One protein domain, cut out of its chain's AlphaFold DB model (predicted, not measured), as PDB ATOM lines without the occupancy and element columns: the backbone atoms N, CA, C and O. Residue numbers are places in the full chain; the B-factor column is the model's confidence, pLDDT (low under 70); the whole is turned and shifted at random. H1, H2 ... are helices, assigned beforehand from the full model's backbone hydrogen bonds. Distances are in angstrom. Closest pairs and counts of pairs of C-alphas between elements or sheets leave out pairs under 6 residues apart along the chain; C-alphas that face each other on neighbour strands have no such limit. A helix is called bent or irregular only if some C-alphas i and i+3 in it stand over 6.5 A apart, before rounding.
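AT A GLANCE: This is residues 9 to 65 and 295 to 388 of the 650 residues of the protein "Hypothetical protein" of Adineta steineri (UniProt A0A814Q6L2). Two helical hairpins, H1 with H2 and H5 with H6, pack side by side as a four-helix bundle, and the two long helices H2 and H6 run opposite ways, shifted past each other, along the longest axis. H3 and H4 form a looser third pair beyond H5 and H6, on the side away from H1 and H2, and residues 325 to 330 of the loop after H4 stick out. The printed part has 151 residues with six named helices, H1 to H6 in chain order, and no named strand: the class is all helix. It is compact, with a radius of gyration of the C-alphas of 16.2 A, yet elongated, spanning 59 by 34 by 21 A.

HOW THE PARTS SIT: H1, residues 11 to 25, touches residues 43 to 54 of H2, residues 33 to 65, at a shallow tilt of 25 degrees, opposite ways; the closest C-alphas, of Arg 11 and Val 50, are 4.7 A apart. H1 also touches H5, residues 334 to 349, at 3 degrees, opposite ways, with the C-alphas of Pro 20 and Pro 343 closest at 4.1 A. H2 touches H6, residues 356 to 388, at 1 degree, opposite ways; the C-alphas of Leu 33 and Leu 381 are closest at 6.0 A. H5 touches H6 at 23 degrees, opposite ways, closest at the C-alphas of Arg 334 and Val 373, 5.0 A. H3, residues 295 to 303, only just touches residues 340 to 344 of H5, with 3 pairs of C-alphas within 8 A, closest at Ile 299 and Val 341, 7.6 A. H4, residues 310 to 324, only just touches residues 358 to 365 of H6, also with 3 pairs, closest at the C-alphas of Leu 317 and Tyr 362, 7.3 A. H3 and H4 are close but not clearly touching; H2 and H4 are apart. Every O i to N i+4 pair is within hydrogen-bond range in H2, H4 and H6, against 7 of 11 in H1, 3 of 5 in H3 and 7 of 12 in H5.

IN THESE COORDINATES: H1 begins at C-alpha 11, (45.779, 20.995, 9.722), and is irregular, C-alphas 16 and 19 being 7.1 A apart. H2 is 47.4 A long, H3 13.2 A and H4 21.1 A. H5 is irregular, with C-alphas 339 and 342 7.1 A apart and a kink of 40 degrees near residue 341. H6, 47.1 A long, ends at C-alpha 388, (6.184, 23.269, 11.829).

THE WHOLE: The C-alphas farthest apart, of Ala 65 and Ala 388, are 59.3 A apart. Residues 66 to 294 are not printed, and C-alphas 65 and 295 are 40.3 A apart across this cut. The links printed whole are short. Mean pLDDT of the printed part is 74.8; 36 residues are under 70, among them 295 to 308 and 323 to 333.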
ATOM      1  N   LEU A   9      43.484  25.557   4.373       64.75
ATOM      2  CA  LEU A   9      43.996  25.918   5.694       64.75
ATOM      3  C   LEU A   9      44.785  24.713   6.251       64.75
ATOM      4  O   LEU A   9      44.258  23.601   6.225       64.75
ATOM      5  N   PRO A  10      46.026  24.886   6.743       75.31
ATOM      6  CA  PRO A  10      46.839  23.766   7.221       75.31
ATOM      7  C   PRO A  10      46.170  23.082   8.419       75.31
ATOM      8  O   PRO A  10      45.491  23.759   9.200       75.31
ATOM      9  N   ARG A  11      46.411  21.776   8.630       78.19
ATOM     10  CA  ARG A  11      45.779  20.995   9.722       78.19
ATOM     11  C   ARG A  11      45.848  21.654  11.103       78.19
ATOM     12  O   ARG A  11      44.947  21.473  11.906       78.19
ATOM     13  N   GLU A  12      46.891  22.436  11.377       75.25
ATOM     14  CA  GLU A  12      47.070  23.175  12.633       75.25
ATOM     15  C   GLU A  12      46.055  24.321  12.774       75.25
ATOM     16  O   GLU A  12      45.452  24.492  13.829       75.25
ATOM     17  N   ILE A  13      45.757  25.056  11.699       77.00
ATOM     18  CA  ILE A  13      44.686  26.063  11.704       77.00
ATOM     19  C   ILE A  13      43.308  25.386  11.684       77.00
ATOM     20  O   ILE A  13      42.408  25.837  12.397       77.00
ATOM     21  N   LEU A  14      43.143  24.278  10.949       78.50
ATOM     22  CA  LEU A  14      41.894  23.510  10.963       78.50
ATOM     23  C   LEU A  14      41.560  22.987  12.370       78.50
ATOM     24  O   LEU A  14      40.472  23.248  12.877       78.50
ATOM     25  N   ALA A  15      42.504  22.314  13.027       76.25
ATOM     26  CA  ALA A  15      42.310  21.687  14.330       76.25
ATOM     27  C   ALA A  15      42.285  22.679  15.504       76.25
ATOM     28  O   ALA A  15      41.559  22.450  16.467       76.25
ATOM     29  N   THR A  16      43.059  23.771  15.455       77.81
ATOM     30  CA  THR A  16      43.151  24.731  16.571       77.81
ATOM     31  C   THR A  16      42.194  25.918  16.443       77.81
ATOM     32  O   THR A  16      41.892  26.548  17.454       77.81
ATOM     33  N   LYS A  17      41.697  26.246  15.240       76.00
ATOM     34  CA  LYS A  17      40.817  27.414  15.031       76.00
ATOM     35  C   LYS A  17      39.496  27.079  14.347       76.00
ATOM     36  O   LYS A  17      38.456  27.499  14.834       76.00
ATOM     37  N   VAL A  18      39.518  26.341  13.237       79.00
ATOM     38  CA  VAL A  18      38.323  26.170  12.389       79.00
ATOM     39  C   VAL A  18      37.335  25.176  12.999       79.00
ATOM     40  O   VAL A  18      36.201  25.544  13.285       79.00
ATOM     41  N   ILE A  19      37.755  23.941  13.280       82.00
ATOM     42  CA  ILE A  19      36.890  22.912  13.879       82.00
ATOM     43  C   ILE A  19      36.399  23.337  15.283       82.00
ATOM     44  O   ILE A  19      35.192  23.259  15.514       82.00
ATOM     45  N   PRO A  20      37.243  23.881  16.192       81.06
ATOM     46  CA  PRO A  20      36.791  24.415  17.485       81.06
ATOM     47  C   PRO A  20      35.772  25.562  17.409       81.06
ATOM     48  O   PRO A  20      35.040  25.765  18.372       81.06
ATOM     49  N   PHE A  21      35.720  26.306  16.299       79.25
ATOM     50  CA  PHE A  21      34.759  27.392  16.074       79.25
ATOM     51  C   PHE A  21      33.462  26.904  15.411       79.25
ATOM     52  O   PHE A  21      32.373  27.301  15.819       79.25
ATOM     53  N   LEU A  22      33.560  26.011  14.420       76.38
ATOM     54  CA  LEU A  22      32.402  25.508  13.673       76.38
ATOM     55  C   LEU A  22      31.576  24.477  14.460       76.38
ATOM     56  O   LEU A  22      30.351  24.464  14.367       76.38
ATOM     57  N   VAL A  23      32.214  23.612  15.255       79.69
ATOM     58  CA  VAL A  23      31.495  22.576  16.018       79.69
ATOM     59  C   VAL A  23      30.452  23.170  16.989       79.69
ATOM     60  O   VAL A  23      29.316  22.693  16.952       79.69
ATOM     61  N   PRO A  24      30.735  24.235  17.771       79.38
ATOM     62  CA  PRO A  24      29.716  24.965  18.533       79.38
ATOM     63  C   PRO A  24      28.512  25.429  17.697       79.38
ATOM     64  O   PRO A  24      27.369  25.184  18.078       79.38
ATOM     65  N   ILE A  25      28.768  26.047  16.537       78.94
ATOM     66  CA  ILE A  25      27.741  26.634  15.657       78.94
ATOM     67  C   ILE A  25      26.813  25.552  15.078       78.94
ATOM     68  O   ILE A  25      25.633  25.807  14.856       78.94
ATOM     69  N   SER A  26      27.289  24.308  14.923       65.44
ATOM     70  CA  SER A  26      26.451  23.187  14.458       65.44
ATOM     71  C   SER A  26      25.236  22.897  15.359       65.44
ATOM     72  O   SER A  26      24.274  22.276  14.909       65.44
ATOM     73  N   ILE A  27      25.253  23.351  16.619       67.06
ATOM     74  CA  ILE A  27      24.166  23.133  17.585       67.06
ATOM     75  C   ILE A  27      23.137  24.275  17.602       67.06
ATOM     76  O   ILE A  27      22.055  24.115  18.182       67.06
ATOM     77  N   GLU A  28      23.391  25.394  16.920       71.56
ATOM     78  CA  GLU A  28      22.393  26.456  16.818       71.56
ATOM     79  C   GLU A  28      21.114  25.955  16.131       71.56
ATOM     80  O   GLU A  28      21.127  25.383  15.042       71.56
ATOM     81  N   THR A  29      19.967  26.200  16.769       61.75
ATOM     82  CA  THR A  29      18.638  25.839  16.244       61.75
ATOM     83  C   THR A  29      18.149  26.784  15.137       61.75
ATOM     84  O   THR A  29      16.973  26.762  14.789       61.75
ATOM     85  N   SER A  30      19.042  27.622  14.605       60.72
ATOM     86  CA  SER A  30      18.848  28.508  13.455       60.72
ATOM     87  C   SER A  30      19.024  27.780  12.113       60.72
ATOM     88  O   SER A  30      18.458  28.212  11.110       60.72
ATOM     89  N   LEU A  31      19.776  26.670  12.077       69.19
ATOM     90  CA  LEU A  31      20.023  25.904  10.852       69.19
ATOM     91  C   LEU A  31      18.816  25.036  10.461       69.19
ATOM     92  O   LEU A  31      18.254  24.300  11.271       69.19
ATOM     93  N   ASN A  32      18.484  25.038   9.170       73.88
ATOM     94  CA  ASN A  32      17.602  24.043   8.561       73.88
ATOM     95  C   ASN A  32      18.280  22.656   8.530       73.88
ATOM     96  O   ASN A  32      19.500  22.567   8.401       73.88
ATOM     97  N   LEU A  33      17.505  21.564   8.556       76.25
ATOM     98  CA  LEU A  33      18.021  20.184   8.515       76.25
ATOM     99  C   LEU A  33      19.001  19.932   7.352       76.25
ATOM    100  O   LEU A  33      20.041  19.308   7.549       76.25
ATOM    101  N   ASN A  34      18.731  20.477   6.163       78.00
ATOM    102  CA  ASN A  34      19.631  20.335   5.014       78.00
ATOM    103  C   ASN A  34      20.923  21.152   5.173       78.00
ATOM    104  O   ASN A  34      21.996  20.679   4.799       78.00
ATOM    105  N   GLN A  35      20.844  22.346   5.770       78.88
ATOM    106  CA  GLN A  35      22.020  23.165   6.084       78.88
ATOM    107  C   GLN A  35      22.888  22.471   7.138       78.88
ATOM    108  O   GLN A  35      24.095  22.361   6.955       78.88
ATOM    109  N   PHE A  36      22.269  21.935   8.196       80.88
ATOM    110  CA  PHE A  36      22.937  21.156   9.235       80.88
ATOM    111  C   PHE A  36      23.667  19.934   8.660       80.88
ATOM    112  O   PHE A  36      24.841  19.735   8.961       80.88
ATOM    113  N   ASN A  37      23.022  19.162   7.779       82.94
ATOM    114  CA  ASN A  37      23.634  17.989   7.149       82.94
ATOM    115  C   ASN A  37      24.869  18.359   6.300       82.94
ATOM    116  O   ASN A  37      25.917  17.728   6.432       82.94
ATOM    117  N   VAL A  38      24.784  19.413   5.473       83.94
ATOM    118  CA  VAL A  38      25.927  19.918   4.678       83.94
ATOM    119  C   VAL A  38      27.046  20.446   5.582       83.94
ATOM    120  O   VAL A  38      28.226  20.188   5.342       83.94
ATOM    121  N   TYR A  39      26.690  21.147   6.656       81.56
ATOM    122  CA  TYR A  39      27.640  21.718   7.605       81.56
ATOM    123  C   TYR A  39      28.388  20.632   8.394       81.56
ATOM    124  O   TYR A  39      29.617  20.648   8.471       81.56
ATOM    125  N   MET A  40      27.664  19.629   8.897       83.25
ATOM    126  CA  MET A  40      28.222  18.478   9.609       83.25
ATOM    127  C   MET A  40      29.103  17.610   8.697       83.25
ATOM    128  O   MET A  40      30.189  17.199   9.107       83.25
ATOM    129  N   ALA A  41      28.702  17.391   7.438       83.88
ATOM    130  CA  ALA A  41      29.544  16.730   6.438       83.88
ATOM    131  C   ALA A  41      30.855  17.501   6.195       83.88
ATOM    132  O   ALA A  41      31.928  16.900   6.165       83.88
ATOM    133  N   THR A  42      30.787  18.835   6.108       85.62
ATOM    134  CA  THR A  42      31.969  19.699   5.938       85.62
ATOM    135  C   THR A  42      32.913  19.616   7.147       85.62
ATOM    136  O   THR A  42      34.123  19.473   6.981       85.62
ATOM    137  N   ILE A  43      32.382  19.642   8.379       84.81
ATOM    138  CA  ILE A  43      33.170  19.453   9.613       84.81
ATOM    139  C   ILE A  43      33.862  18.081   9.620       84.81
ATOM    140  O   ILE A  43      35.042  17.996   9.963       84.81
ATOM    141  N   LYS A  44      33.154  17.017   9.218       85.31
ATOM    142  CA  LYS A  44      33.706  15.657   9.119       85.31
ATOM    143  C   LYS A  44      34.843  15.566   8.097       85.31
ATOM    144  O   LYS A  44      35.870  14.973   8.414       85.31
ATOM    145  N   ASP A  45      34.706  16.188   6.927       84.94
ATOM    146  CA  ASP A  45      35.748  16.217   5.889       84.94
ATOM    147  C   ASP A  45      36.999  17.007   6.327       84.94
ATOM    148  O   ASP A  45      38.133  16.548   6.160       84.94
ATOM    149  N   MET A  46      36.820  18.144   7.011       82.06
ATOM    150  CA  MET A  46      37.941  18.879   7.615       82.06
ATOM    151  C   MET A  46      38.634  18.079   8.726       82.06
ATOM    152  O   MET A  46      39.864  18.078   8.799       82.06
ATOM    153  N   LEU A  47      37.880  17.362   9.568       85.06
ATOM    154  CA  LEU A  47      38.440  16.476  10.594       85.06
ATOM    155  C   LEU A  47      39.200  15.293   9.967       85.06
ATOM    156  O   LEU A  47      40.289  14.953  10.425       85.06
ATOM    157  N   GLN A  48      38.674  14.708   8.889       85.38
ATOM    158  CA  GLN A  48      39.334  13.651   8.120       85.38
ATOM    159  C   GLN A  48      40.606  14.157   7.416       85.38
ATOM    160  O   GLN A  48      41.610  13.448   7.366       85.38
ATOM    161  N   THR A  49      40.612  15.402   6.935       83.19
ATOM    162  CA  THR A  49      41.804  16.052   6.369       83.19
ATOM    163  C   THR A  49      42.886  16.259   7.435       83.19
ATOM    164  O   THR A  49      44.038  15.870   7.227       83.19
ATOM    165  N   VAL A  50      42.513  16.788   8.610       82.69
ATOM    166  CA  VAL A  50      43.400  16.890   9.785       82.69
ATOM    167  C   VAL A  50      43.972  15.523  10.160       82.69
ATOM    168  O   VAL A  50      45.173  15.405  10.408       82.69
ATOM    169  N   GLU A  51      43.129  14.489  10.165       84.62
ATOM    170  CA  GLU A  51      43.534  13.126  10.478       84.62
ATOM    171  C   GLU A  51      44.571  12.587   9.488       84.62
ATOM    172  O   GLU A  51      45.614  12.094   9.913       84.62
ATOM    173  N   ILE A  52      44.320  12.693   8.181       85.06
ATOM    174  CA  ILE A  52      45.217  12.168   7.142       85.06
ATOM    175  C   ILE A  52      46.582  12.870   7.185       85.06
ATOM    176  O   ILE A  52      47.616  12.197   7.119       85.06
ATOM    177  N   GLU A  53      46.623  14.197   7.346       82.38
ATOM    178  CA  GLU A  53      47.899  14.912   7.466       82.38
ATOM    179  C   GLU A  53      48.653  14.558   8.758       82.38
ATOM    180  O   GLU A  53      49.868  14.344   8.719       82.38
ATOM    181  N   GLN A  54      47.960  14.472   9.901       81.62
ATOM    182  CA  GLN A  54      48.608  14.156  11.176       81.62
ATOM    183  C   GLN A  54      49.109  12.706  11.206       81.62
ATOM    184  O   GLN A  54      50.256  12.491  11.596       81.62
ATOM    185  N   ARG A  55      48.323  11.733  10.712       81.94
ATOM    186  CA  ARG A  55      48.757  10.334  10.513       81.94
ATOM    187  C   ARG A  55      50.060  10.273   9.733       81.94
ATOM    188  O   ARG A  55      51.027   9.688  10.209       81.94
ATOM    189  N   LYS A  56      50.103  10.937   8.576       83.06
ATOM    190  CA  LYS A  56      51.273  10.965   7.692       83.06
ATOM    191  C   LYS A  56      52.504  11.575   8.371       83.06
ATOM    192  O   LYS A  56      53.600  11.047   8.211       83.06
ATOM    193  N   LYS A  57      52.339  12.647   9.155       79.50
ATOM    194  CA  LYS A  57      53.435  13.257   9.931       79.50
ATOM    195  C   LYS A  57      53.958  12.314  11.024       79.50
ATOM    196  O   LYS A  57      55.165  12.209  11.212       79.50
ATOM    197  N   LEU A  58      53.064  11.615  11.721       77.75
ATOM    198  CA  LEU A  58      53.404  10.666  12.787       77.75
ATOM    199  C   LEU A  58      54.074   9.396  12.237       77.75
ATOM    200  O   LEU A  58      55.039   8.900  12.812       77.75
ATOM    201  N   GLU A  59      53.613   8.914  11.084       80.62
ATOM    202  CA  GLU A  59      54.225   7.805  10.348       80.62
ATOM    203  C   GLU A  59      55.631   8.174   9.851       80.62
ATOM    204  O   GLU A  59      56.566   7.397  10.030       80.62
ATOM    205  N   GLN A  60      55.820   9.388   9.319       79.88
ATOM    206  CA  GLN A  60      57.141   9.904   8.937       79.88
ATOM    207  C   GLN A  60      58.096  10.017  10.133       79.88
ATOM    208  O   GLN A  60      59.253   9.622  10.016       79.88
ATOM    209  N   LEU A  61      57.626  10.492  11.292       72.38
ATOM    210  CA  LEU A  61      58.430  10.544  12.521       72.38
ATOM    211  C   LEU A  61      58.811   9.138  13.020       72.38
ATOM    212  O   LEU A  61      59.953   8.924  13.423       72.38
ATOM    213  N   SER A  62      57.896   8.169  12.928       71.25
ATOM    214  CA  SER A  62      58.167   6.757  13.238       71.25
ATOM    215  C   SER A  62      59.219   6.154  12.294       71.25
ATOM    216  O   SER A  62      60.211   5.579  12.743       71.25
ATOM    217  N   GLN A  63      59.077   6.370  10.981       69.31
ATOM    218  CA  GLN A  63      60.062   5.946   9.980       69.31
ATOM    219  C   GLN A  63      61.419   6.648  10.165       69.31
ATOM    220  O   GLN A  63      62.457   6.037   9.922       69.31
ATOM    221  N   GLN A  64      61.445   7.902  10.625       64.62
ATOM    222  CA  GLN A  64      62.687   8.621  10.913       64.62
ATOM    223  C   GLN A  64      63.393   8.071  12.164       64.62
ATOM    224  O   GLN A  64      64.613   7.920  12.144       64.62
ATOM    225  N   ALA A  65      62.648   7.703  13.212       60.53
ATOM    226  CA  ALA A  65      63.199   7.021  14.385       60.53
ATOM    227  C   ALA A  65      63.761   5.628  14.035       60.53
ATOM    228  O   ALA A  65      64.833   5.260  14.508       60.53
ATOM    229  N   MET A 295      29.891  16.743  37.200       49.66
ATOM    230  CA  MET A 295      30.345  16.353  35.861       49.66
ATOM    231  C   MET A 295      30.757  17.570  35.011       49.66
ATOM    232  O   MET A 295      31.811  17.570  34.375       49.66
ATOM    233  N   ASN A 296      29.975  18.652  35.089       51.06
ATOM    234  CA  ASN A 296      30.260  19.919  34.413       51.06
ATOM    235  C   ASN A 296      31.429  20.694  35.049       51.06
ATOM    236  O   ASN A 296      32.092  21.463  34.357       51.06
ATOM    237  N   GLY A 297      31.716  20.472  36.338       51.44
ATOM    238  CA  GLY A 297      32.893  21.011  37.031       51.44
ATOM    239  C   GLY A 297      34.196  20.261  36.718       51.44
ATOM    240  O   GLY A 297      35.275  20.844  36.797       51.44
ATOM    241  N   ILE A 298      34.112  18.997  36.292       56.25
ATOM    242  CA  ILE A 298      35.284  18.191  35.919       56.25
ATOM    243  C   ILE A 298      35.899  18.657  34.591       56.25
ATOM    244  O   ILE A 298      37.117  18.603  34.447       56.25
ATOM    245  N   ILE A 299      35.119  19.196  33.645       62.50
ATOM    246  CA  ILE A 299      35.667  19.704  32.372       62.50
ATOM    247  C   ILE A 299      36.654  20.876  32.599       62.50
ATOM    248  O   ILE A 299      37.779  20.779  32.107       62.50
ATOM    249  N   PRO A 300      36.332  21.927  33.389       58.88
ATOM    250  CA  PRO A 300      37.308  22.927  33.827       58.88
ATOM    251  C   PRO A 300      38.534  22.346  34.543       58.88
ATOM    252  O   PRO A 300      39.649  22.796  34.290       58.88
ATOM    253  N   LEU A 301      38.361  21.329  35.398       53.44
ATOM    254  CA  LEU A 301      39.487  20.688  36.088       53.44
ATOM    255  C   LEU A 301      40.429  19.982  35.100       53.44
ATOM    256  O   LEU A 301      41.640  20.160  35.197       53.44
ATOM    257  N   LEU A 302      39.903  19.268  34.100       58.34
ATOM    258  CA  LEU A 302      40.705  18.647  33.037       58.34
ATOM    259  C   LEU A 302      41.404  19.696  32.151       58.34
ATOM    260  O   LEU A 302      42.542  19.488  31.740       58.34
ATOM    261  N   GLN A 303      40.760  20.843  31.899       60.03
ATOM    262  CA  GLN A 303      41.354  21.980  31.178       60.03
ATOM    263  C   GLN A 303      42.434  22.723  31.991       60.03
ATOM    264  O   GLN A 303      43.297  23.373  31.406       60.03
ATOM    265  N   SER A 304      42.417  22.611  33.324       53.66
ATOM    266  CA  SER A 304      43.375  23.264  34.231       53.66
ATOM    267  C   SER A 304      44.734  22.560  34.353       53.66
ATOM    268  O   SER A 304      45.625  23.076  35.023       53.66
ATOM    269  N   ILE A 305      44.916  21.399  33.709       60.69
ATOM    270  CA  ILE A 305      46.141  20.591  33.772       60.69
ATOM    271  C   ILE A 305      46.987  20.860  32.510       60.69
ATOM    272  O   ILE A 305      46.735  20.248  31.473       60.69
ATOM    273  N   PRO A 306      48.031  21.713  32.554       55.19
ATOM    274  CA  PRO A 306      48.855  22.042  31.384       55.19
ATOM    275  C   PRO A 306      49.881  20.947  31.016       55.19
ATOM    276  O   PRO A 306      50.865  21.227  30.328       55.19
ATOM    277  N   SER A 307      49.701  19.709  31.494       56.72
ATOM    278  CA  SER A 307      50.646  18.616  31.247       56.72
ATOM    279  C   SER A 307      50.476  18.034  29.846       56.72
ATOM    280  O   SER A 307      49.390  17.610  29.459       56.72
ATOM    281  N   ARG A 308      51.591  17.969  29.114       65.50
ATOM    282  CA  ARG A 308      51.712  17.394  27.763       65.50
ATOM    283  C   ARG A 308      52.253  15.959  27.785       65.50
ATOM    284  O   ARG A 308      52.752  15.452  26.784       65.50
ATOM    285  N   GLU A 309      52.215  15.306  28.947       72.31
ATOM    286  CA  GLU A 309      52.627  13.909  29.087       72.31
ATOM    287  C   GLU A 309      51.577  12.973  28.462       72.31
ATOM    288  O   GLU A 309      50.418  13.006  28.887       72.31
ATOM    289  N   PRO A 310      51.948  12.066  27.535       72.12
ATOM    290  CA  PRO A 310      50.987  11.165  26.893       72.12
ATOM    291  C   PRO A 310      50.177  10.306  27.873       72.12
ATOM    292  O   PRO A 310      49.015  10.013  27.614       72.12
ATOM    293  N   ALA A 311      50.747   9.945  29.029       74.31
ATOM    294  CA  ALA A 311      50.023   9.237  30.086       74.31
ATOM    295  C   ALA A 311      48.861  10.070  30.668       74.31
ATOM    296  O   ALA A 311      47.770   9.542  30.879       74.31
ATOM    297  N   VAL A 312      49.070  11.374  30.878       77.12
ATOM    298  CA  VAL A 312      48.036  12.299  31.373       77.12
ATOM    299  C   VAL A 312      46.989  12.559  30.292       77.12
ATOM    300  O   VAL A 312      45.796  12.512  30.584       77.12
ATOM    301  N   LEU A 313      47.406  12.739  29.034       78.56
ATOM    302  CA  LEU A 313      46.492  12.890  27.895       78.56
ATOM    303  C   LEU A 313      45.548  11.676  27.763       78.56
ATOM    304  O   LEU A 313      44.328  11.837  27.702       78.56
ATOM    305  N   MET A 314      46.081  10.452  27.828       80.50
ATOM    306  CA  MET A 314      45.254   9.241  27.770       80.50
ATOM    307  C   MET A 314      44.350   9.060  29.002       80.50
ATOM    308  O   MET A 314      43.238   8.553  28.857       80.50
ATOM    309  N   ALA A 315      44.762   9.521  30.190       76.88
ATOM    310  CA  ALA A 315      43.900   9.543  31.374       76.88
ATOM    311  C   ALA A 315      42.730  10.537  31.222       76.88
ATOM    312  O   ALA A 315      41.586  10.180  31.509       76.88
ATOM    313  N   ILE A 316      42.986  11.745  30.698       79.94
ATOM    314  CA  ILE A 316      41.950  12.741  30.369       79.94
ATOM    315  C   ILE A 316      40.946  12.148  29.367       79.94
ATOM    316  O   ILE A 316      39.736  12.223  29.590       79.94
ATOM    317  N   LEU A 317      41.432  11.505  28.298       80.00
ATOM    318  CA  LEU A 317      40.580  10.842  27.308       80.00
ATOM    319  C   LEU A 317      39.721   9.733  27.945       80.00
ATOM    320  O   LEU A 317      38.522   9.659  27.682       80.00
ATOM    321  N   GLY A 318      40.311   8.907  28.816       80.31
ATOM    322  CA  GLY A 318      39.610   7.845  29.541       80.31
ATOM    323  C   GLY A 318      38.472   8.367  30.423       80.31
ATOM    324  O   GLY A 318      37.350   7.870  30.322       80.31
ATOM    325  N   ILE A 319      38.727   9.411  31.221       77.56
ATOM    326  CA  ILE A 319      37.713  10.062  32.071       77.56
ATOM    327  C   ILE A 319      36.547  10.583  31.221       77.56
ATOM    328  O   ILE A 319      35.386  10.379  31.571       77.56
ATOM    329  N   ILE A 320      36.837  11.209  30.078       75.12
ATOM    330  CA  ILE A 320      35.804  11.767  29.197       75.12
ATOM    331  C   ILE A 320      34.968  10.657  28.531       75.12
ATOM    332  O   ILE A 320      33.750  10.804  28.427       75.12
ATOM    333  N   LYS A 321      35.563   9.513  28.160       78.88
ATOM    334  CA  LYS A 321      34.801   8.349  27.663       78.88
ATOM    335  C   LYS A 321      33.898   7.739  28.738       78.88
ATOM    336  O   LYS A 321      32.745   7.428  28.450       78.88
ATOM    337  N   VAL A 322      34.381   7.607  29.976       71.94
ATOM    338  CA  VAL A 322      33.560   7.149  31.115       71.94
ATOM    339  C   VAL A 322      32.404   8.123  31.376       71.94
ATOM    340  O   VAL A 322      31.279   7.686  31.605       71.94
ATOM    341  N   ALA A 323      32.651   9.431  31.258       67.88
ATOM    342  CA  ALA A 323      31.633  10.470  31.394       67.88
ATOM    343  C   ALA A 323      30.577  10.447  30.265       67.88
ATOM    344  O   ALA A 323      29.411  10.734  30.508       67.88
ATOM    345  N   MET A 324      30.934  10.071  29.032       66.19
ATOM    346  CA  MET A 324      29.938   9.832  27.974       66.19
ATOM    347  C   MET A 324      29.127   8.549  28.211       66.19
ATOM    348  O   MET A 324      27.927   8.524  27.958       66.19
ATOM    349  N   SER A 325      29.771   7.495  28.721       62.78
ATOM    350  CA  SER A 325      29.189   6.155  28.894       62.78
ATOM    351  C   SER A 325      28.286   6.001  30.137       62.78
ATOM    352  O   SER A 325      27.787   4.914  30.431       62.78
ATOM    353  N   SER A 326      28.042   7.069  30.909       56.34
ATOM    354  CA  SER A 326      27.241   7.012  32.141       56.34
ATOM    355  C   SER A 326      25.724   7.035  31.876       56.34
ATOM    356  O   SER A 326      25.000   7.935  32.302       56.34
ATOM    357  N   THR A 327      25.220   5.988  31.218       47.59
ATOM    358  CA  THR A 327      23.834   5.789  30.730       47.59
ATOM    359  C   THR A 327      22.705   6.036  31.751       47.59
ATOM    360  O   THR A 327      21.544   6.144  31.367       47.59
ATOM    361  N   LYS A 328      22.995   6.146  33.057       46.78
ATOM    362  CA  LYS A 328      21.995   6.361  34.122       46.78
ATOM    363  C   LYS A 328      21.637   7.824  34.419       46.78
ATOM    364  O   LYS A 328      20.612   8.047  35.053       46.78
ATOM    365  N   SER A 329      22.443   8.802  34.005       43.84
ATOM    366  CA  SER A 329      22.250  10.228  34.347       43.84
ATOM    367  C   SER A 329      21.802  11.109  33.176       43.84
ATOM    368  O   SER A 329      21.629  12.315  33.346       43.84
ATOM    369  N   GLY A 330      21.681  10.525  31.981       48.78
ATOM    370  CA  GLY A 330      21.999  11.239  30.744       48.78
ATOM    371  C   GLY A 330      23.520  11.388  30.595       48.78
ATOM    372  O   GLY A 330      24.238  11.522  31.591       48.78
ATOM    373  N   GLY A 331      24.020  11.320  29.361       56.94
ATOM    374  CA  GLY A 331      25.415  11.661  29.072       56.94
ATOM    375  C   GLY A 331      25.650  13.173  29.159       56.94
ATOM    376  O   GLY A 331      24.728  13.945  29.434       56.94
ATOM    377  N   LEU A 332      26.878  13.616  28.874       62.50
ATOM    378  CA  LEU A 332      27.140  15.040  28.639       62.50
ATOM    379  C   LEU A 332      26.196  15.538  27.530       62.50
ATOM    380  O   LEU A 332      26.217  14.959  26.441       62.50
ATOM    381  N   PRO A 333      25.399  16.600  27.750       68.00
ATOM    382  CA  PRO A 333      24.490  17.090  26.723       68.00
ATOM    383  C   PRO A 333      25.291  17.542  25.498       68.00
ATOM    384  O   PRO A 333      26.354  18.155  25.654       68.00
ATOM    385  N   ARG A 334      24.766  17.303  24.285       73.56
ATOM    386  CA  ARG A 334      25.395  17.705  23.005       73.56
ATOM    387  C   ARG A 334      25.986  19.120  23.023       73.56
ATOM    388  O   ARG A 334      27.078  19.341  22.513       73.56
ATOM    389  N   GLU A 335      25.302  20.056  23.682       75.38
ATOM    390  CA  GLU A 335      25.718  21.450  23.871       75.38
ATOM    391  C   GLU A 335      27.085  21.568  24.567       75.38
ATOM    392  O   GLU A 335      27.944  22.311  24.102       75.38
ATOM    393  N   ILE A 336      27.356  20.789  25.618       73.69
ATOM    394  CA  ILE A 336      28.654  20.779  26.316       73.69
ATOM    395  C   ILE A 336      29.706  19.992  25.520       73.69
ATOM    396  O   ILE A 336      30.864  20.421  25.447       73.69
ATOM    397  N   LEU A 337      29.316  18.893  24.861       75.31
ATOM    398  CA  LEU A 337      30.216  18.147  23.976       75.31
ATOM    399  C   LEU A 337      30.767  19.044  22.857       75.31
ATOM    400  O   LEU A 337      31.982  19.123  22.676       75.31
ATOM    401  N   ALA A 338      29.900  19.784  22.163       76.25
ATOM    402  CA  ALA A 338      30.292  20.645  21.052       76.25
ATOM    403  C   ALA A 338      30.909  21.990  21.469       76.25
ATOM    404  O   ALA A 338      31.754  22.502  20.742       76.25
ATOM    405  N   THR A 339      30.531  22.574  22.614       77.50
ATOM    406  CA  THR A 339      31.063  23.890  23.039       77.50
ATOM    407  C   THR A 339      32.310  23.818  23.920       77.50
ATOM    408  O   THR A 339      33.017  24.822  24.029       77.50
ATOM    409  N   LYS A 340      32.598  22.674  24.565       72.00
ATOM    410  CA  LYS A 340      33.727  22.535  25.508       72.00
ATOM    411  C   LYS A 340      34.610  21.313  25.274       72.00
ATOM    412  O   LYS A 340      35.823  21.445  25.409       72.00
ATOM    413  N   VAL A 341      34.047  20.150  24.944       77.38
ATOM    414  CA  VAL A 341      34.827  18.897  24.859       77.38
ATOM    415  C   VAL A 341      35.531  18.756  23.510       77.38
ATOM    416  O   VAL A 341      36.759  18.719  23.470       77.38
ATOM    417  N   ILE A 342      34.795  18.748  22.396       84.31
ATOM    418  CA  ILE A 342      35.379  18.637  21.048       84.31
ATOM    419  C   ILE A 342      36.347  19.811  20.753       84.31
ATOM    420  O   ILE A 342      37.469  19.536  20.321       84.31
ATOM    421  N   PRO A 343      36.022  21.089  21.071       83.56
ATOM    422  CA  PRO A 343      36.958  22.213  20.927       83.56
ATOM    423  C   PRO A 343      38.260  22.094  21.734       83.56
ATOM    424  O   PRO A 343      39.240  22.743  21.382       83.56
ATOM    425  N   PHE A 344      38.288  21.284  22.799       79.44
ATOM    426  CA  PHE A 344      39.479  21.025  23.617       79.44
ATOM    427  C   PHE A 344      40.268  19.799  23.125       79.44
ATOM    428  O   PHE A 344      41.495  19.839  23.063       79.44
ATOM    429  N   LEU A 345      39.583  18.727  22.711       81.31
ATOM    430  CA  LEU A 345      40.226  17.486  22.262       81.31
ATOM    431  C   LEU A 345      40.855  17.591  20.868       81.31
ATOM    432  O   LEU A 345      41.910  16.998  20.638       81.31
ATOM    433  N   VAL A 346      40.247  18.333  19.938       84.25
ATOM    434  CA  VAL A 346      40.771  18.448  18.566       84.25
ATOM    435  C   VAL A 346      42.162  19.122  18.533       84.25
ATOM    436  O   VAL A 346      43.063  18.531  17.931       84.25
ATOM    437  N   PRO A 347      42.426  20.247  19.236       81.31
ATOM    438  CA  PRO A 347      43.778  20.805  19.356       81.31
ATOM    439  C   PRO A 347      44.799  19.862  20.012       81.31
ATOM    440  O   PRO A 347      45.956  19.853  19.605       81.31
ATOM    441  N   ILE A 348      44.389  19.055  20.999       80.44
ATOM    442  CA  ILE A 348      45.274  18.078  21.662       80.44
ATOM    443  C   ILE A 348      45.658  16.950  20.697       80.44
ATOM    444  O   ILE A 348      46.815  16.542  20.647       80.44
ATOM    445  N   SER A 349      44.712  16.480  19.878       77.19
ATOM    446  CA  SER A 349      44.932  15.356  18.959       77.19
ATOM    447  C   SER A 349      46.010  15.598  17.890       77.19
ATOM    448  O   SER A 349      46.525  14.637  17.322       77.19
ATOM    449  N   ILE A 350      46.385  16.853  17.617       79.56
ATOM    450  CA  ILE A 350      47.468  17.193  16.679       79.56
ATOM    451  C   ILE A 350      48.832  17.424  17.351       79.56
ATOM    452  O   ILE A 350      49.803  17.750  16.657       79.56
ATOM    453  N   GLU A 351      48.949  17.252  18.671       77.94
ATOM    454  CA  GLU A 351      50.237  17.383  19.350       77.94
ATOM    455  C   GLU A 351      51.202  16.253  18.949       77.94
ATOM    456  O   GLU A 351      50.829  15.088  18.810       77.94
ATOM    457  N   THR A 352      52.479  16.595  18.770       71.94
ATOM    458  CA  THR A 352      53.555  15.653  18.414       71.94
ATOM    459  C   THR A 352      54.061  14.813  19.596       71.94
ATOM    460  O   THR A 352      55.081  14.144  19.468       71.94
ATOM    461  N   SER A 353      53.386  14.870  20.747       73.56
ATOM    462  CA  SER A 353      53.631  14.035  21.931       73.56
ATOM    463  C   SER A 353      52.999  12.642  21.805       73.56
ATOM    464  O   SER A 353      53.477  11.688  22.418       73.56
ATOM    465  N   LEU A 354      51.930  12.519  21.011       74.38
ATOM    466  CA  LEU A 354      51.117  11.311  20.891       74.38
ATOM    467  C   LEU A 354      51.743  10.279  19.940       74.38
ATOM    468  O   LEU A 354      52.194  10.603  18.844       74.38
ATOM    469  N   ASN A 355      51.691   9.005  20.327       79.62
ATOM    470  CA  ASN A 355      51.997   7.863  19.459       79.62
ATOM    471  C   ASN A 355      50.818   7.585  18.493       79.62
ATOM    472  O   ASN A 355      49.670   7.888  18.812       79.62
ATOM    473  N   LEU A 356      51.062   6.938  17.346       79.69
ATOM    474  CA  LEU A 356      50.048   6.586  16.340       79.69
ATOM    475  C   LEU A 356      48.840   5.841  16.932       79.69
ATOM    476  O   LEU A 356      47.701   6.155  16.593       79.69
ATOM    477  N   ASN A 357      49.066   4.916  17.868       80.50
ATOM    478  CA  ASN A 357      47.976   4.210  18.547       80.50
ATOM    479  C   ASN A 357      47.147   5.155  19.435       80.50
ATOM    480  O   ASN A 357      45.922   5.139  19.373       80.50
ATOM    481  N   GLN A 358      47.796   6.031  20.205       82.12
ATOM    482  CA  GLN A 358      47.124   7.029  21.052       82.12
ATOM    483  C   GLN A 358      46.317   8.020  20.199       82.12
ATOM    484  O   GLN A 358      45.155   8.296  20.491       82.12
ATOM    485  N   PHE A 359      46.898   8.470  19.085       82.56
ATOM    486  CA  PHE A 359      46.237   9.287  18.076       82.56
ATOM    487  C   PHE A 359      44.985   8.602  17.492       82.56
ATOM    488  O   PHE A 359      43.937   9.241  17.377       82.56
ATOM    489  N   ASN A 360      45.048   7.297  17.187       84.94
ATOM    490  CA  ASN A 360      43.884   6.524  16.734       84.94
ATOM    491  C   ASN A 360      42.746   6.555  17.766       84.94
ATOM    492  O   ASN A 360      41.598   6.806  17.398       84.94
ATOM    493  N   PHE A 361      43.055   6.349  19.052       82.00
ATOM    494  CA  PHE A 361      42.057   6.402  20.125       82.00
ATOM    495  C   PHE A 361      41.457   7.805  20.303       82.00
ATOM    496  O   PHE A 361      40.246   7.916  20.514       82.00
ATOM    497  N   TYR A 362      42.256   8.867  20.157       84.81
ATOM    498  CA  TYR A 362      41.764  10.249  20.125       84.81
ATOM    499  C   TYR A 362      40.795  10.478  18.956       84.81
ATOM    500  O   TYR A 362      39.666  10.911  19.181       84.81
ATOM    501  N   MET A 363      41.186  10.136  17.723       85.12
ATOM    502  CA  MET A 363      40.340  10.312  16.534       85.12
ATOM    503  C   MET A 363      39.041   9.507  16.600       85.12
ATOM    504  O   MET A 363      37.980  10.045  16.290       85.12
ATOM    505  N   ALA A 364      39.096   8.243  17.033       86.00
ATOM    506  CA  ALA A 364      37.904   7.415  17.206       86.00
ATOM    507  C   ALA A 364      36.924   8.046  18.210       86.00
ATOM    508  O   ALA A 364      35.737   8.166  17.928       86.00
ATOM    509  N   THR A 365      37.439   8.530  19.343       83.25
ATOM    510  CA  THR A 365      36.630   9.151  20.403       83.25
ATOM    511  C   THR A 365      36.033  10.497  19.968       83.25
ATOM    512  O   THR A 365      34.873  10.774  20.252       83.25
ATOM    513  N   ILE A 366      36.778  11.320  19.221       86.19
ATOM    514  CA  ILE A 366      36.269  12.592  18.675       86.19
ATOM    515  C   ILE A 366      35.170  12.347  17.626       86.19
ATOM    516  O   ILE A 366      34.183  13.081  17.592       86.19
ATOM    517  N   LYS A 367      35.303  11.310  16.788       86.56
ATOM    518  CA  LYS A 367      34.268  10.927  15.810       86.56
ATOM    519  C   LYS A 367      32.991  10.426  16.489       86.56
ATOM    520  O   LYS A 367      31.908  10.838  16.089       86.56
ATOM    521  N   ASP A 368      33.125   9.613  17.532       85.25
ATOM    522  CA  ASP A 368      32.020   9.104  18.357       85.25
ATOM    523  C   ASP A 368      31.244  10.241  19.060       85.25
ATOM    524  O   ASP A 368      30.015  10.323  18.981       85.25
ATOM    525  N   MET A 369      31.960  11.221  19.629       81.38
ATOM    526  CA  MET A 369      31.365  12.468  20.138       81.38
ATOM    527  C   MET A 369      30.596  13.235  19.057       81.38
ATOM    528  O   MET A 369      29.471  13.676  19.292       81.38
ATOM    529  N   LEU A 370      31.197  13.405  17.875       83.69
ATOM    530  CA  LEU A 370      30.607  14.170  16.777       83.69
ATOM    531  C   LEU A 370      29.360  13.477  16.203       83.69
ATOM    532  O   LEU A 370      28.375  14.147  15.906       83.69
ATOM    533  N   GLN A 371      29.370  12.144  16.109       85.12
ATOM    534  CA  GLN A 371      28.218  11.329  15.720       85.12
ATOM    535  C   GLN A 371      27.099  11.375  16.773       85.12
ATOM    536  O   GLN A 371      25.925  11.471  16.417       85.12
ATOM    537  N   THR A 372      27.438  11.376  18.064       81.12
ATOM    538  CA  THR A 372      26.457  11.544  19.153       81.12
ATOM    539  C   THR A 372      25.771  12.912  19.067       81.12
ATOM    540  O   THR A 372      24.541  12.995  19.066       81.12
ATOM    541  N   VAL A 373      26.558  13.985  18.904       82.44
ATOM    542  CA  VAL A 373      26.056  15.352  18.677       82.44
ATOM    543  C   VAL A 373      25.168  15.423  17.431       82.44
ATOM    544  O   VAL A 373      24.095  16.026  17.481       82.44
ATOM    545  N   GLU A 374      25.583  14.790  16.332       83.00
ATOM    546  CA  GLU A 374      24.822  14.732  15.084       83.00
ATOM    547  C   GLU A 374      23.455  14.071  15.266       83.00
ATOM    548  O   GLU A 374      22.451  14.649  14.855       83.00
ATOM    549  N   ILE A 375      23.396  12.903  15.910       83.56
ATOM    550  CA  ILE A 375      22.149  12.154  16.119       83.56
ATOM    551  C   ILE A 375      21.176  12.938  17.010       83.56
ATOM    552  O   ILE A 375      19.997  13.053  16.665       83.56
ATOM    553  N   GLU A 376      21.639  13.517  18.126       80.75
ATOM    554  CA  GLU A 376      20.761  14.306  19.001       80.75
ATOM    555  C   GLU A 376      20.254  15.587  18.323       80.75
ATOM    556  O   GLU A 376      19.062  15.898  18.390       80.75
ATOM    557  N   GLN A 377      21.143  16.335  17.661       81.12
ATOM    558  CA  GLN A 377      20.785  17.594  17.010       81.12
ATOM    559  C   GLN A 377      19.866  17.341  15.807       81.12
ATOM    560  O   GLN A 377      18.826  17.989  15.694       81.12
ATOM    561  N   ARG A 378      20.162  16.333  14.971       81.62
ATOM    562  CA  ARG A 378      19.288  15.905  13.870       81.62
ATOM    563  C   ARG A 378      17.893  15.531  14.369       81.62
ATOM    564  O   ARG A 378      16.913  16.037  13.830       81.62
ATOM    565  N   LYS A 379      17.792  14.716  15.425       81.88
ATOM    566  CA  LYS A 379      16.507  14.329  16.034       81.88
ATOM    567  C   LYS A 379      15.704  15.548  16.505       81.88
ATOM    568  O   LYS A 379      14.491  15.590  16.309       81.88
ATOM    569  N   LYS A 380      16.369  16.560  17.077       78.62
ATOM    570  CA  LYS A 380      15.740  17.828  17.485       78.62
ATOM    571  C   LYS A 380      15.231  18.635  16.281       78.62
ATOM    572  O   LYS A 380      14.116  19.148  16.330       78.62
ATOM    573  N   LEU A 381      16.006  18.719  15.196       77.75
ATOM    574  CA  LEU A 381      15.598  19.407  13.962       77.75
ATOM    575  C   LEU A 381      14.452  18.678  13.240       77.75
ATOM    576  O   LEU A 381      13.531  19.332  12.757       77.75
ATOM    577  N   GLU A 382      14.456  17.345  13.205       80.12
ATOM    578  CA  GLU A 382      13.354  16.547  12.645       80.12
ATOM    579  C   GLU A 382      12.055  16.743  13.443       80.12
ATOM    580  O   GLU A 382      10.997  16.939  12.844       80.12
ATOM    581  N   GLN A 383      12.125  16.788  14.780       79.94
ATOM    582  CA  GLN A 383      10.975  17.107  15.637       79.94
ATOM    583  C   GLN A 383      10.443  18.530  15.401       79.94
ATOM    584  O   GLN A 383       9.236  18.704  15.234       79.94
ATOM    585  N   LEU A 384      11.321  19.536  15.320       74.62
ATOM    586  CA  LEU A 384      10.937  20.919  15.005       74.62
ATOM    587  C   LEU A 384      10.304  21.035  13.608       74.62
ATOM    588  O   LEU A 384       9.280  21.697  13.447       74.62
ATOM    589  N   SER A 385      10.855  20.340  12.608       71.12
ATOM    590  CA  SER A 385      10.300  20.308  11.250       71.12
ATOM    591  C   SER A 385       8.919  19.648  11.203       71.12
ATOM    592  O   SER A 385       8.050  20.108  10.465       71.12
ATOM    593  N   GLN A 386       8.690  18.594  11.994       71.81
ATOM    594  CA  GLN A 386       7.379  17.952  12.115       71.81
ATOM    595  C   GLN A 386       6.377  18.835  12.869       71.81
ATOM    596  O   GLN A 386       5.204  18.852  12.513       71.81
ATOM    597  N   GLN A 387       6.808  19.602  13.873       68.75
ATOM    598  CA  GLN A 387       5.944  20.566  14.562       68.75
ATOM    599  C   GLN A 387       5.549  21.734  13.647       68.75
ATOM    600  O   GLN A 387       4.378  22.102  13.617       68.75
ATOM    601  N   ALA A 388       6.478  22.251  12.837       62.66
ATOM    602  CA  ALA A 388       6.184  23.269  11.829       62.66
ATOM    603  C   ALA A 388       5.218  22.757  10.740       62.66
ATOM    604  O   ALA A 388       4.285  23.461  10.369       62.66
TER     605      ALA A 388